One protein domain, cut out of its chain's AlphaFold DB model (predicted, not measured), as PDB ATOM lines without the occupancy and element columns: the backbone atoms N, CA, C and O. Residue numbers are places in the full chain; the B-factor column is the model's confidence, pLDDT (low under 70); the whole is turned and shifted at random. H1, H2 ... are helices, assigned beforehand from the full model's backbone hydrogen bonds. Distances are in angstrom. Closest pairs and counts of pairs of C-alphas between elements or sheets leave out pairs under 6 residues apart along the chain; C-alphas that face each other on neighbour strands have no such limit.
ATOM      1  N   TYR A   2     157.216 124.759 189.861       89.06
ATOM      2  CA  TYR A   2     156.393 124.009 188.889       89.06
ATOM      3  C   TYR A   2     155.269 123.172 189.528       89.06
ATOM      4  O   TYR A   2     154.102 123.430 189.264       89.06
ATOM      5  N   LEU A   3     155.587 122.244 190.440       94.88
ATOM      6  CA  LEU A   3     154.575 121.387 191.077       94.88
ATOM      7  C   LEU A   3     153.453 122.194 191.753       94.88
ATOM      8  O   LEU A   3     152.278 121.917 191.538       94.88
ATOM      9  N   ALA A   4     153.818 123.226 192.517       94.56
ATOM     10  CA  ALA A   4     152.854 124.100 193.178       94.56
ATOM     11  C   ALA A   4     151.962 124.839 192.166       94.56
ATOM     12  O   ALA A   4     150.757 124.921 192.373       94.56
ATOM     13  N   SER A   5     152.520 125.311 191.044       93.06
ATOM     14  CA  SER A   5     151.748 125.950 189.972       93.06
ATOM     15  C   SER A   5     150.718 125.002 189.353       93.06
ATOM     16  O   SER A   5     149.569 125.399 189.184       93.06
ATOM     17  N   PHE A   6     151.082 123.745 189.072       94.88
ATOM     18  CA  PHE A   6     150.135 122.754 188.540       94.88
ATOM     19  C   PHE A   6     149.062 122.366 189.552       94.88
ATOM     20  O   PHE A   6     147.904 122.217 189.173       94.88
ATOM     21  N   VAL A   7     149.417 122.244 190.833       96.19
ATOM     22  CA  VAL A   7     148.445 121.964 191.898       96.19
ATOM     23  C   VAL A   7     147.446 123.113 192.027       96.19
ATOM     24  O   VAL A   7     146.243 122.873 191.999       96.19
ATOM     25  N   VAL A   8     147.916 124.363 192.100       94.19
ATOM     26  CA  VAL A   8     147.041 125.547 192.175       94.19
ATOM     27  C   VAL A   8     146.165 125.662 190.928       94.19
ATOM     28  O   VAL A   8     144.972 125.927 191.047       94.19
ATOM     29  N   PHE A   9     146.718 125.408 189.742       94.00
ATOM     30  CA  PHE A   9     145.952 125.404 188.498       94.00
ATOM     31  C   PHE A   9     144.895 124.289 188.472       94.00
ATOM     32  O   PHE A   9     143.754 124.530 188.091       94.00
ATOM     33  N   GLY A  10     145.230 123.086 188.944       95.31
ATOM     34  CA  GLY A  10     144.276 121.987 189.086       95.31
ATOM     35  C   GLY A  10     143.137 122.332 190.045       95.31
ATOM     36  O   GLY A  10     141.972 122.162 189.697       95.31
ATOM     37  N   VAL A  11     143.456 122.895 191.214       93.06
ATOM     38  CA  VAL A  11     142.454 123.381 192.179       93.06
ATOM     39  C   VAL A  11     141.586 124.482 191.566       93.06
ATOM     40  O   VAL A  11     140.371 124.461 191.741       93.06
ATOM     41  N   TYR A  12     142.179 125.402 190.802       93.81
ATOM     42  CA  TYR A  12     141.455 126.446 190.079       93.81
ATOM     43  C   TYR A  12     140.456 125.864 189.075       93.81
ATOM     44  O   TYR A  12     139.312 126.311 189.037       93.81
ATOM     45  N   LEU A  13     140.847 124.849 188.298       93.75
ATOM     46  CA  LEU A  13     139.953 124.190 187.343       93.75
ATOM     47  C   LEU A  13     138.836 123.414 188.048       93.75
ATOM     48  O   LEU A  13     137.675 123.530 187.661       93.75
ATOM     49  N   ILE A  14     139.164 122.659 189.100       93.06
ATOM     50  CA  ILE A  14     138.168 121.940 189.905       93.06
ATOM     51  C   ILE A  14     137.153 122.934 190.461       93.06
ATOM     52  O   ILE A  14     135.951 122.751 190.293       93.06
ATOM     53  N   TRP A  15     137.624 124.024 191.060       92.38
ATOM     54  CA  TRP A  15     136.746 125.084 191.519       92.38
ATOM     55  C   TRP A  15     135.926 125.652 190.352       92.38
ATOM     56  O   TRP A  15     134.712 125.660 190.456       92.38
ATOM     57  N   ALA A  16     136.518 126.036 189.221       93.06
ATOM     58  CA  ALA A  16     135.802 126.674 188.111       93.06
ATOM     59  C   ALA A  16     134.691 125.810 187.479       93.06
ATOM     60  O   ALA A  16     133.659 126.360 187.094       93.06
ATOM     61  N   TYR A  17     134.888 124.490 187.366       91.62
ATOM     62  CA  TYR A  17     133.991 123.607 186.603       91.62
ATOM     63  C   TYR A  17     133.073 122.724 187.454       91.62
ATOM     64  O   TYR A  17     132.074 122.221 186.935       91.62
ATOM     65  N   VAL A  18     133.375 122.500 188.735       91.94
ATOM     66  CA  VAL A  18     132.546 121.619 189.571       91.94
ATOM     67  C   VAL A  18     131.264 122.344 190.020       91.94
ATOM     68  O   VAL A  18     131.334 123.481 190.492       91.94
ATOM     69  N   PRO A  19     130.077 121.711 189.916       89.94
ATOM     70  CA  PRO A  19     128.821 122.288 190.395       89.94
ATOM     71  C   PRO A  19     128.819 122.593 191.899       89.94
ATOM     72  O   PRO A  19     129.401 121.856 192.698       89.94
ATOM     73  N   ASP A  20     128.085 123.633 192.299       88.00
ATOM     74  CA  ASP A  20     128.021 124.088 193.696       88.00
ATOM     75  C   ASP A  20     127.463 123.014 194.645       88.00
ATOM     76  O   ASP A  20     127.886 122.917 195.791       88.00
ATOM     77  N   SER A  21     126.565 122.143 194.166       88.50
ATOM     78  CA  SER A  21     126.019 121.030 194.957       88.50
ATOM     79  C   SER A  21     127.099 120.069 195.462       88.50
ATOM     80  O   SER A  21     127.009 119.579 196.588       88.50
ATOM     81  N   ILE A  22     128.133 119.827 194.652       90.06
ATOM     82  CA  ILE A  22     129.256 118.949 194.994       90.06
ATOM     83  C   ILE A  22     130.242 119.681 195.914       90.06
ATOM     84  O   ILE A  22     130.771 119.088 196.850       90.06
ATOM     85  N   LEU A  23     130.471 120.980 195.702       89.19
ATOM     86  CA  LEU A  23     131.297 121.776 196.618       89.19
ATOM     87  C   LEU A  23     130.671 121.853 198.016       89.19
ATOM     88  O   LEU A  23     131.364 121.660 199.015       89.19
ATOM     89  N   HIS A  24     129.358 122.074 198.088       89.25
ATOM     90  CA  HIS A  24     128.632 122.131 199.352       89.25
ATOM     91  C   HIS A  24     128.613 120.782 200.078       89.25
ATOM     92  O   HIS A  24     128.747 120.766 201.300       89.25
ATOM     93  N   SER A  25     128.511 119.654 199.363       91.06
ATOM     94  CA  SER A  25     128.592 118.326 199.992       91.06
ATOM     95  C   SER A  25     129.991 118.003 200.530       91.06
ATOM     96  O   SER A  25     130.111 117.281 201.517       91.06
ATOM     97  N   LEU A  26     131.036 118.597 199.948       88.75
ATOM     98  CA  LEU A  26     132.412 118.569 200.458       88.75
ATOM     99  C   LEU A  26     132.655 119.551 201.623       88.75
ATOM    100  O   LEU A  26     133.766 119.610 202.146       88.75
ATOM    101  N   GLY A  27     131.644 120.326 202.034       89.94
ATOM    102  CA  GLY A  27     131.745 121.318 203.109       89.94
ATOM    103  C   GLY A  27     132.360 122.656 202.686       89.94
ATOM    104  O   GLY A  27     132.629 123.501 203.538       89.94
ATOM    105  N   ILE A  28     132.573 122.881 201.386       87.00
ATOM    106  CA  ILE A  28     133.138 124.123 200.848       87.00
ATOM    107  C   ILE A  28     131.992 125.089 200.543       87.00
ATOM    108  O   ILE A  28     131.410 125.059 199.462       87.00
ATOM    109  N   THR A  29     131.657 125.949 201.503       85.94
ATOM    110  CA  THR A  29     130.554 126.924 201.389       85.94
ATOM    111  C   THR A  29     131.015 128.356 201.130       85.94
ATOM    112  O   THR A  29     130.201 129.206 200.778       85.94
ATOM    113  N   TYR A  30     132.312 128.641 201.285       85.81
ATOM    114  CA  TYR A  30     132.869 129.979 201.100       85.81
ATOM    115  C   TYR A  30     133.944 129.983 200.012       85.81
ATOM    116  O   TYR A  30     135.049 129.477 200.200       85.81
ATOM    117  N   TYR A  31     133.606 130.557 198.859       87.75
ATOM    118  CA  TYR A  31     134.507 130.750 197.727       87.75
ATOM    119  C   TYR A  31     134.093 131.994 196.928       87.75
ATOM    120  O   TYR A  31     132.944 132.435 197.027       87.75
ATOM    121  N   PRO A  32     135.012 132.600 196.151       88.25
ATOM    122  CA  PRO A  32     134.684 133.766 195.339       88.25
ATOM    123  C   PRO A  32     133.611 133.448 194.290       88.25
ATOM    124  O   PRO A  32     133.391 132.298 193.920       88.25
ATOM    125  N   ASN A  33     132.950 134.484 193.774       90.12
ATOM    126  CA  ASN A  33     131.965 134.324 192.706       90.12
ATOM    127  C   ASN A  33     132.596 133.631 191.476       90.12
ATOM    128  O   ASN A  33     133.688 134.006 191.044       90.12
ATOM    129  N   ARG A  34     131.884 132.662 190.879       90.44
ATOM    130  CA  ARG A  34     132.275 131.937 189.653       90.44
ATOM    131  C   ARG A  34     132.654 132.852 188.486       90.44
ATOM    132  O   ARG A  34     133.466 132.452 187.662       90.44
ATOM    133  N   TYR A  35     132.147 134.086 188.441       93.50
ATOM    134  CA  TYR A  35     132.568 135.109 187.476       93.50
ATOM    135  C   TYR A  35     134.096 135.269 187.394       93.50
ATOM    136  O   TYR A  35     134.650 135.459 186.310       93.50
ATOM    137  N   TRP A  36     134.800 135.126 188.520       93.44
ATOM    138  CA  TRP A  36     136.256 135.240 188.559       93.44
ATOM    139  C   TRP A  36     136.978 134.170 187.733       93.44
ATOM    140  O   TRP A  36     138.068 134.444 187.237       93.44
ATOM    141  N   ALA A  37     136.357 133.007 187.501       93.88
ATOM    142  CA  ALA A  37     136.906 131.966 186.631       93.88
ATOM    143  C   ALA A  37     137.045 132.425 185.165       93.88
ATOM    144  O   ALA A  37     137.900 131.935 184.429       93.88
ATOM    145  N   LEU A  38     136.216 133.380 184.737       94.38
ATOM    146  CA  LEU A  38     136.315 134.008 183.421       94.38
ATOM    147  C   LEU A  38     137.121 135.307 183.482       94.38
ATOM    148  O   LEU A  38     137.913 135.590 182.587       94.38
ATOM    149  N   ALA A  39     136.944 136.097 184.543       95.56
ATOM    150  CA  ALA A  39     137.619 137.381 184.669       95.56
ATOM    151  C   ALA A  39     139.146 137.224 184.687       95.56
ATOM    152  O   ALA A  39     139.827 137.941 183.963       95.56
ATOM    153  N   ILE A  40     139.690 136.274 185.455       94.50
ATOM    154  CA  ILE A  40     141.144 136.062 185.572       94.50
ATOM    155  C   ILE A  40     141.819 135.841 184.203       94.50
ATOM    156  O   ILE A  40     142.740 136.596 183.884       94.50
ATOM    157  N   PRO A  41     141.397 134.870 183.366       94.12
ATOM    158  CA  PRO A  41     142.033 134.659 182.067       94.12
ATOM    159  C   PRO A  41     141.841 135.842 181.112       94.12
ATOM    160  O   PRO A  41     142.769 136.181 180.380       94.12
ATOM    161  N   VAL A  42     140.684 136.513 181.142       96.38
ATOM    162  CA  VAL A  42     140.446 137.710 180.317       96.38
ATOM    163  C   VAL A  42     141.383 138.850 180.724       96.38
ATOM    164  O   VAL A  42     142.029 139.446 179.866       96.38
ATOM    165  N   TRP A  43     141.521 139.120 182.023       96.38
ATOM    166  CA  TRP A  43     142.435 140.140 182.533       96.38
ATOM    167  C   TRP A  43     143.895 139.821 182.219       96.38
ATOM    168  O   TRP A  43     144.632 140.734 181.861       96.38
ATOM    169  N   LEU A  44     144.308 138.550 182.282       95.88
ATOM    170  CA  LEU A  44     145.654 138.141 181.871       95.88
ATOM    171  C   LEU A  44     145.923 138.470 180.397       95.88
ATOM    172  O   LEU A  44     146.960 139.052 180.089       95.88
ATOM    173  N   MET A  45     144.984 138.160 179.500       95.50
ATOM    174  CA  MET A  45     145.129 138.479 178.074       95.50
ATOM    175  C   MET A  45     145.181 139.990 177.831       95.50
ATOM    176  O   MET A  45     146.037 140.466 177.086       95.50
ATOM    177  N   THR A  46     144.320 140.760 178.498       96.75
ATOM    178  CA  THR A  46     144.345 142.229 178.427       96.75
ATOM    179  C   THR A  46     145.661 142.795 178.955       96.75
ATOM    180  O   THR A  46     146.216 143.713 178.357       96.75
ATOM    181  N   PHE A  47     146.192 142.240 180.045       97.44
ATOM    182  CA  PHE A  47     147.434 142.705 180.653       97.44
ATOM    183  C   PHE A  47     148.646 142.477 179.744       97.44
ATOM    184  O   PHE A  47     149.516 143.339 179.665       97.44
ATOM    185  N   VAL A  48     148.679 141.372 178.991       97.06
ATOM    186  CA  VAL A  48     149.721 141.128 177.979       97.06
ATOM    187  C   VAL A  48     149.743 142.252 176.939       97.06
ATOM    188  O   VAL A  48     150.792 142.846 176.702       97.06
ATOM    189  N   TRP A  49     148.589 142.602 176.364       96.88
ATOM    190  CA  TRP A  49     148.492 143.717 175.411       96.88
ATOM    191  C   TRP A  49     148.833 145.061 176.045       96.88
ATOM    192  O   TRP A  49     149.547 145.863 175.445       96.88
ATOM    193  N   PHE A  50     148.362 145.290 177.270       97.62
ATOM    194  CA  PHE A  50     148.680 146.489 178.031       97.62
ATOM    195  C   PHE A  50     150.194 146.668 178.182       97.62
ATOM    196  O   PHE A  50     150.689 147.749 177.888       97.62
ATOM    197  N   ILE A  51     150.946 145.612 178.521       98.00
ATOM    198  CA  ILE A  51     152.414 145.669 178.618       98.00
ATOM    199  C   ILE A  51     153.042 146.130 177.297       98.00
ATOM    200  O   ILE A  51     153.903 147.007 177.318       98.00
ATOM    201  N   PHE A  52     152.613 145.587 176.153       96.94
ATOM    202  CA  PHE A  52     153.154 145.989 174.849       96.94
ATOM    203  C   PHE A  52     152.882 147.463 174.538       96.94
ATOM    204  O   PHE A  52     153.799 148.190 174.154       96.94
ATOM    205  N   PHE A  53     151.645 147.924 174.741       97.75
ATOM    206  CA  PHE A  53     151.295 149.327 174.516       97.75
ATOM    207  C   PHE A  53     152.022 150.264 175.479       97.75
ATOM    208  O   PHE A  53     152.529 151.302 175.055       97.75
ATOM    209  N   SER A  54     152.111 149.902 176.759       97.62
ATOM    210  CA  SER A  54     152.859 150.668 177.753       97.62
ATOM    211  C   SER A  54     154.334 150.743 177.393       97.62
ATOM    212  O   SER A  54     154.896 151.832 177.407       97.62
ATOM    213  N   TYR A  55     154.950 149.626 177.004       97.00
ATOM    214  CA  TYR A  55     156.340 149.606 176.562       97.00
ATOM    215  C   TYR A  55     156.553 150.520 175.353       97.00
ATOM    216  O   TYR A  55     157.432 151.375 175.384       97.00
ATOM    217  N   MET A  56     155.720 150.411 174.314       97.12
ATOM    218  CA  MET A  56     155.806 151.287 173.140       97.12
ATOM    219  C   MET A  56     155.665 152.766 173.522       97.12
ATOM    220  O   MET A  56     156.456 153.593 173.079       97.12
ATOM    221  N   THR A  57     154.694 153.090 174.378       97.25
ATOM    222  CA  THR A  57     154.434 154.465 174.825       97.25
ATOM    223  C   THR A  57     155.604 155.024 175.627       97.25
ATOM    224  O   THR A  57     156.014 156.152 175.388       97.25
ATOM    225  N   ILE A  58     156.172 154.239 176.547       97.12
ATOM    226  CA  ILE A  58     157.322 154.653 177.361       97.12
ATOM    227  C   ILE A  58     158.554 154.866 176.482       97.12
ATOM    228  O   ILE A  58     159.250 155.861 176.652       97.12
ATOM    229  N   ASN A  59     158.817 153.971 175.523       95.12
ATOM    230  CA  ASN A  59     159.924 154.171 174.587       95.12
ATOM    231  C   ASN A  59     159.719 155.440 173.766       95.12
ATOM    232  O   ASN A  59     160.624 156.255 173.700       95.12
ATOM    233  N   LEU A  60     158.521 155.648 173.215       93.25
ATOM    234  CA  LEU A  60     158.225 156.841 172.427       93.25
ATOM    235  C   LEU A  60     158.330 158.129 173.255       93.25
ATOM    236  O   LEU A  60     158.785 159.141 172.739       93.25
ATOM    237  N   TRP A  61     157.942 158.086 174.531       94.81
ATOM    238  CA  TRP A  61     158.088 159.210 175.456       94.81
ATOM    239  C   TRP A  61     159.558 159.547 175.735       94.81
ATOM    240  O   TRP A  61     159.902 160.711 175.915       94.81
ATOM    241  N   ASN A  62     160.422 158.531 175.783       93.38
ATOM    242  CA  ASN A  62     161.850 158.698 176.041       93.38
ATOM    243  C   ASN A  62     162.667 158.993 174.773       93.38
ATOM    244  O   ASN A  62     163.822 159.398 174.886       93.38
ATOM    245  N   THR A  63     162.102 158.787 173.583       90.50
ATOM    246  CA  THR A  63     162.766 159.105 172.316       90.50
ATOM    247  C   THR A  63     162.828 160.628 172.113       90.50
ATOM    248  O   THR A  63     161.794 161.293 172.223       90.50
TER     249      THR A  63
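AT A GLANCE: This is residues 2 to 63 of the 128 residues of a protein of Rhizopus microsporus ATCC 52813 (UniProt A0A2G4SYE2). A long helix, H3, and a shorter one, H1, make an open V: the end of H1 comes close to the beginning of H3. At the corner a small head holds H2 and the link after it, while residues 39 to 63 and 2 to 11 stick out as two free arms. The printed part has 62 residues with three named helices, H1, H2 and H3 along the chain, and no named strand; the class is all helix. It is extended, with a radius of gyration of the C-alphas of 17.9 A and spans of 60 by 26 by 15 A.

HOW THE PARTS SIT: H3, residues 36 to 62, is close to but not clearly touching H1, residues 2 to 17; their closest C-alphas, of Ala 37 and Ala 16, are 5.6 A apart. They run opposite ways at a steep tilt of 55 degrees. H2, residues 20 to 25, is apart from H3, and only just apart from H1, at 8.2 A. Every O i to N i+4 pair is within hydrogen-bond range in H1 and H2, and 22 of 23 in H3.

IN THESE COORDINATES: H3 measures 36.9 A, from C-alpha 36 at (136.256, 135.240, 188.559) to C-alpha 62 at (161.850, 158.698, 176.041). H1 measures 22.5 A and begins at C-alpha 2, (156.393, 124.009, 188.889).

THE WHOLE: The farthest C-alphas, of Ser 25 and Thr 63, are 60.0 A apart. The printed part has no cut. The link H1 to H2 is tight, and H2 to H3 is short. No printed residue is under pLDDT 70.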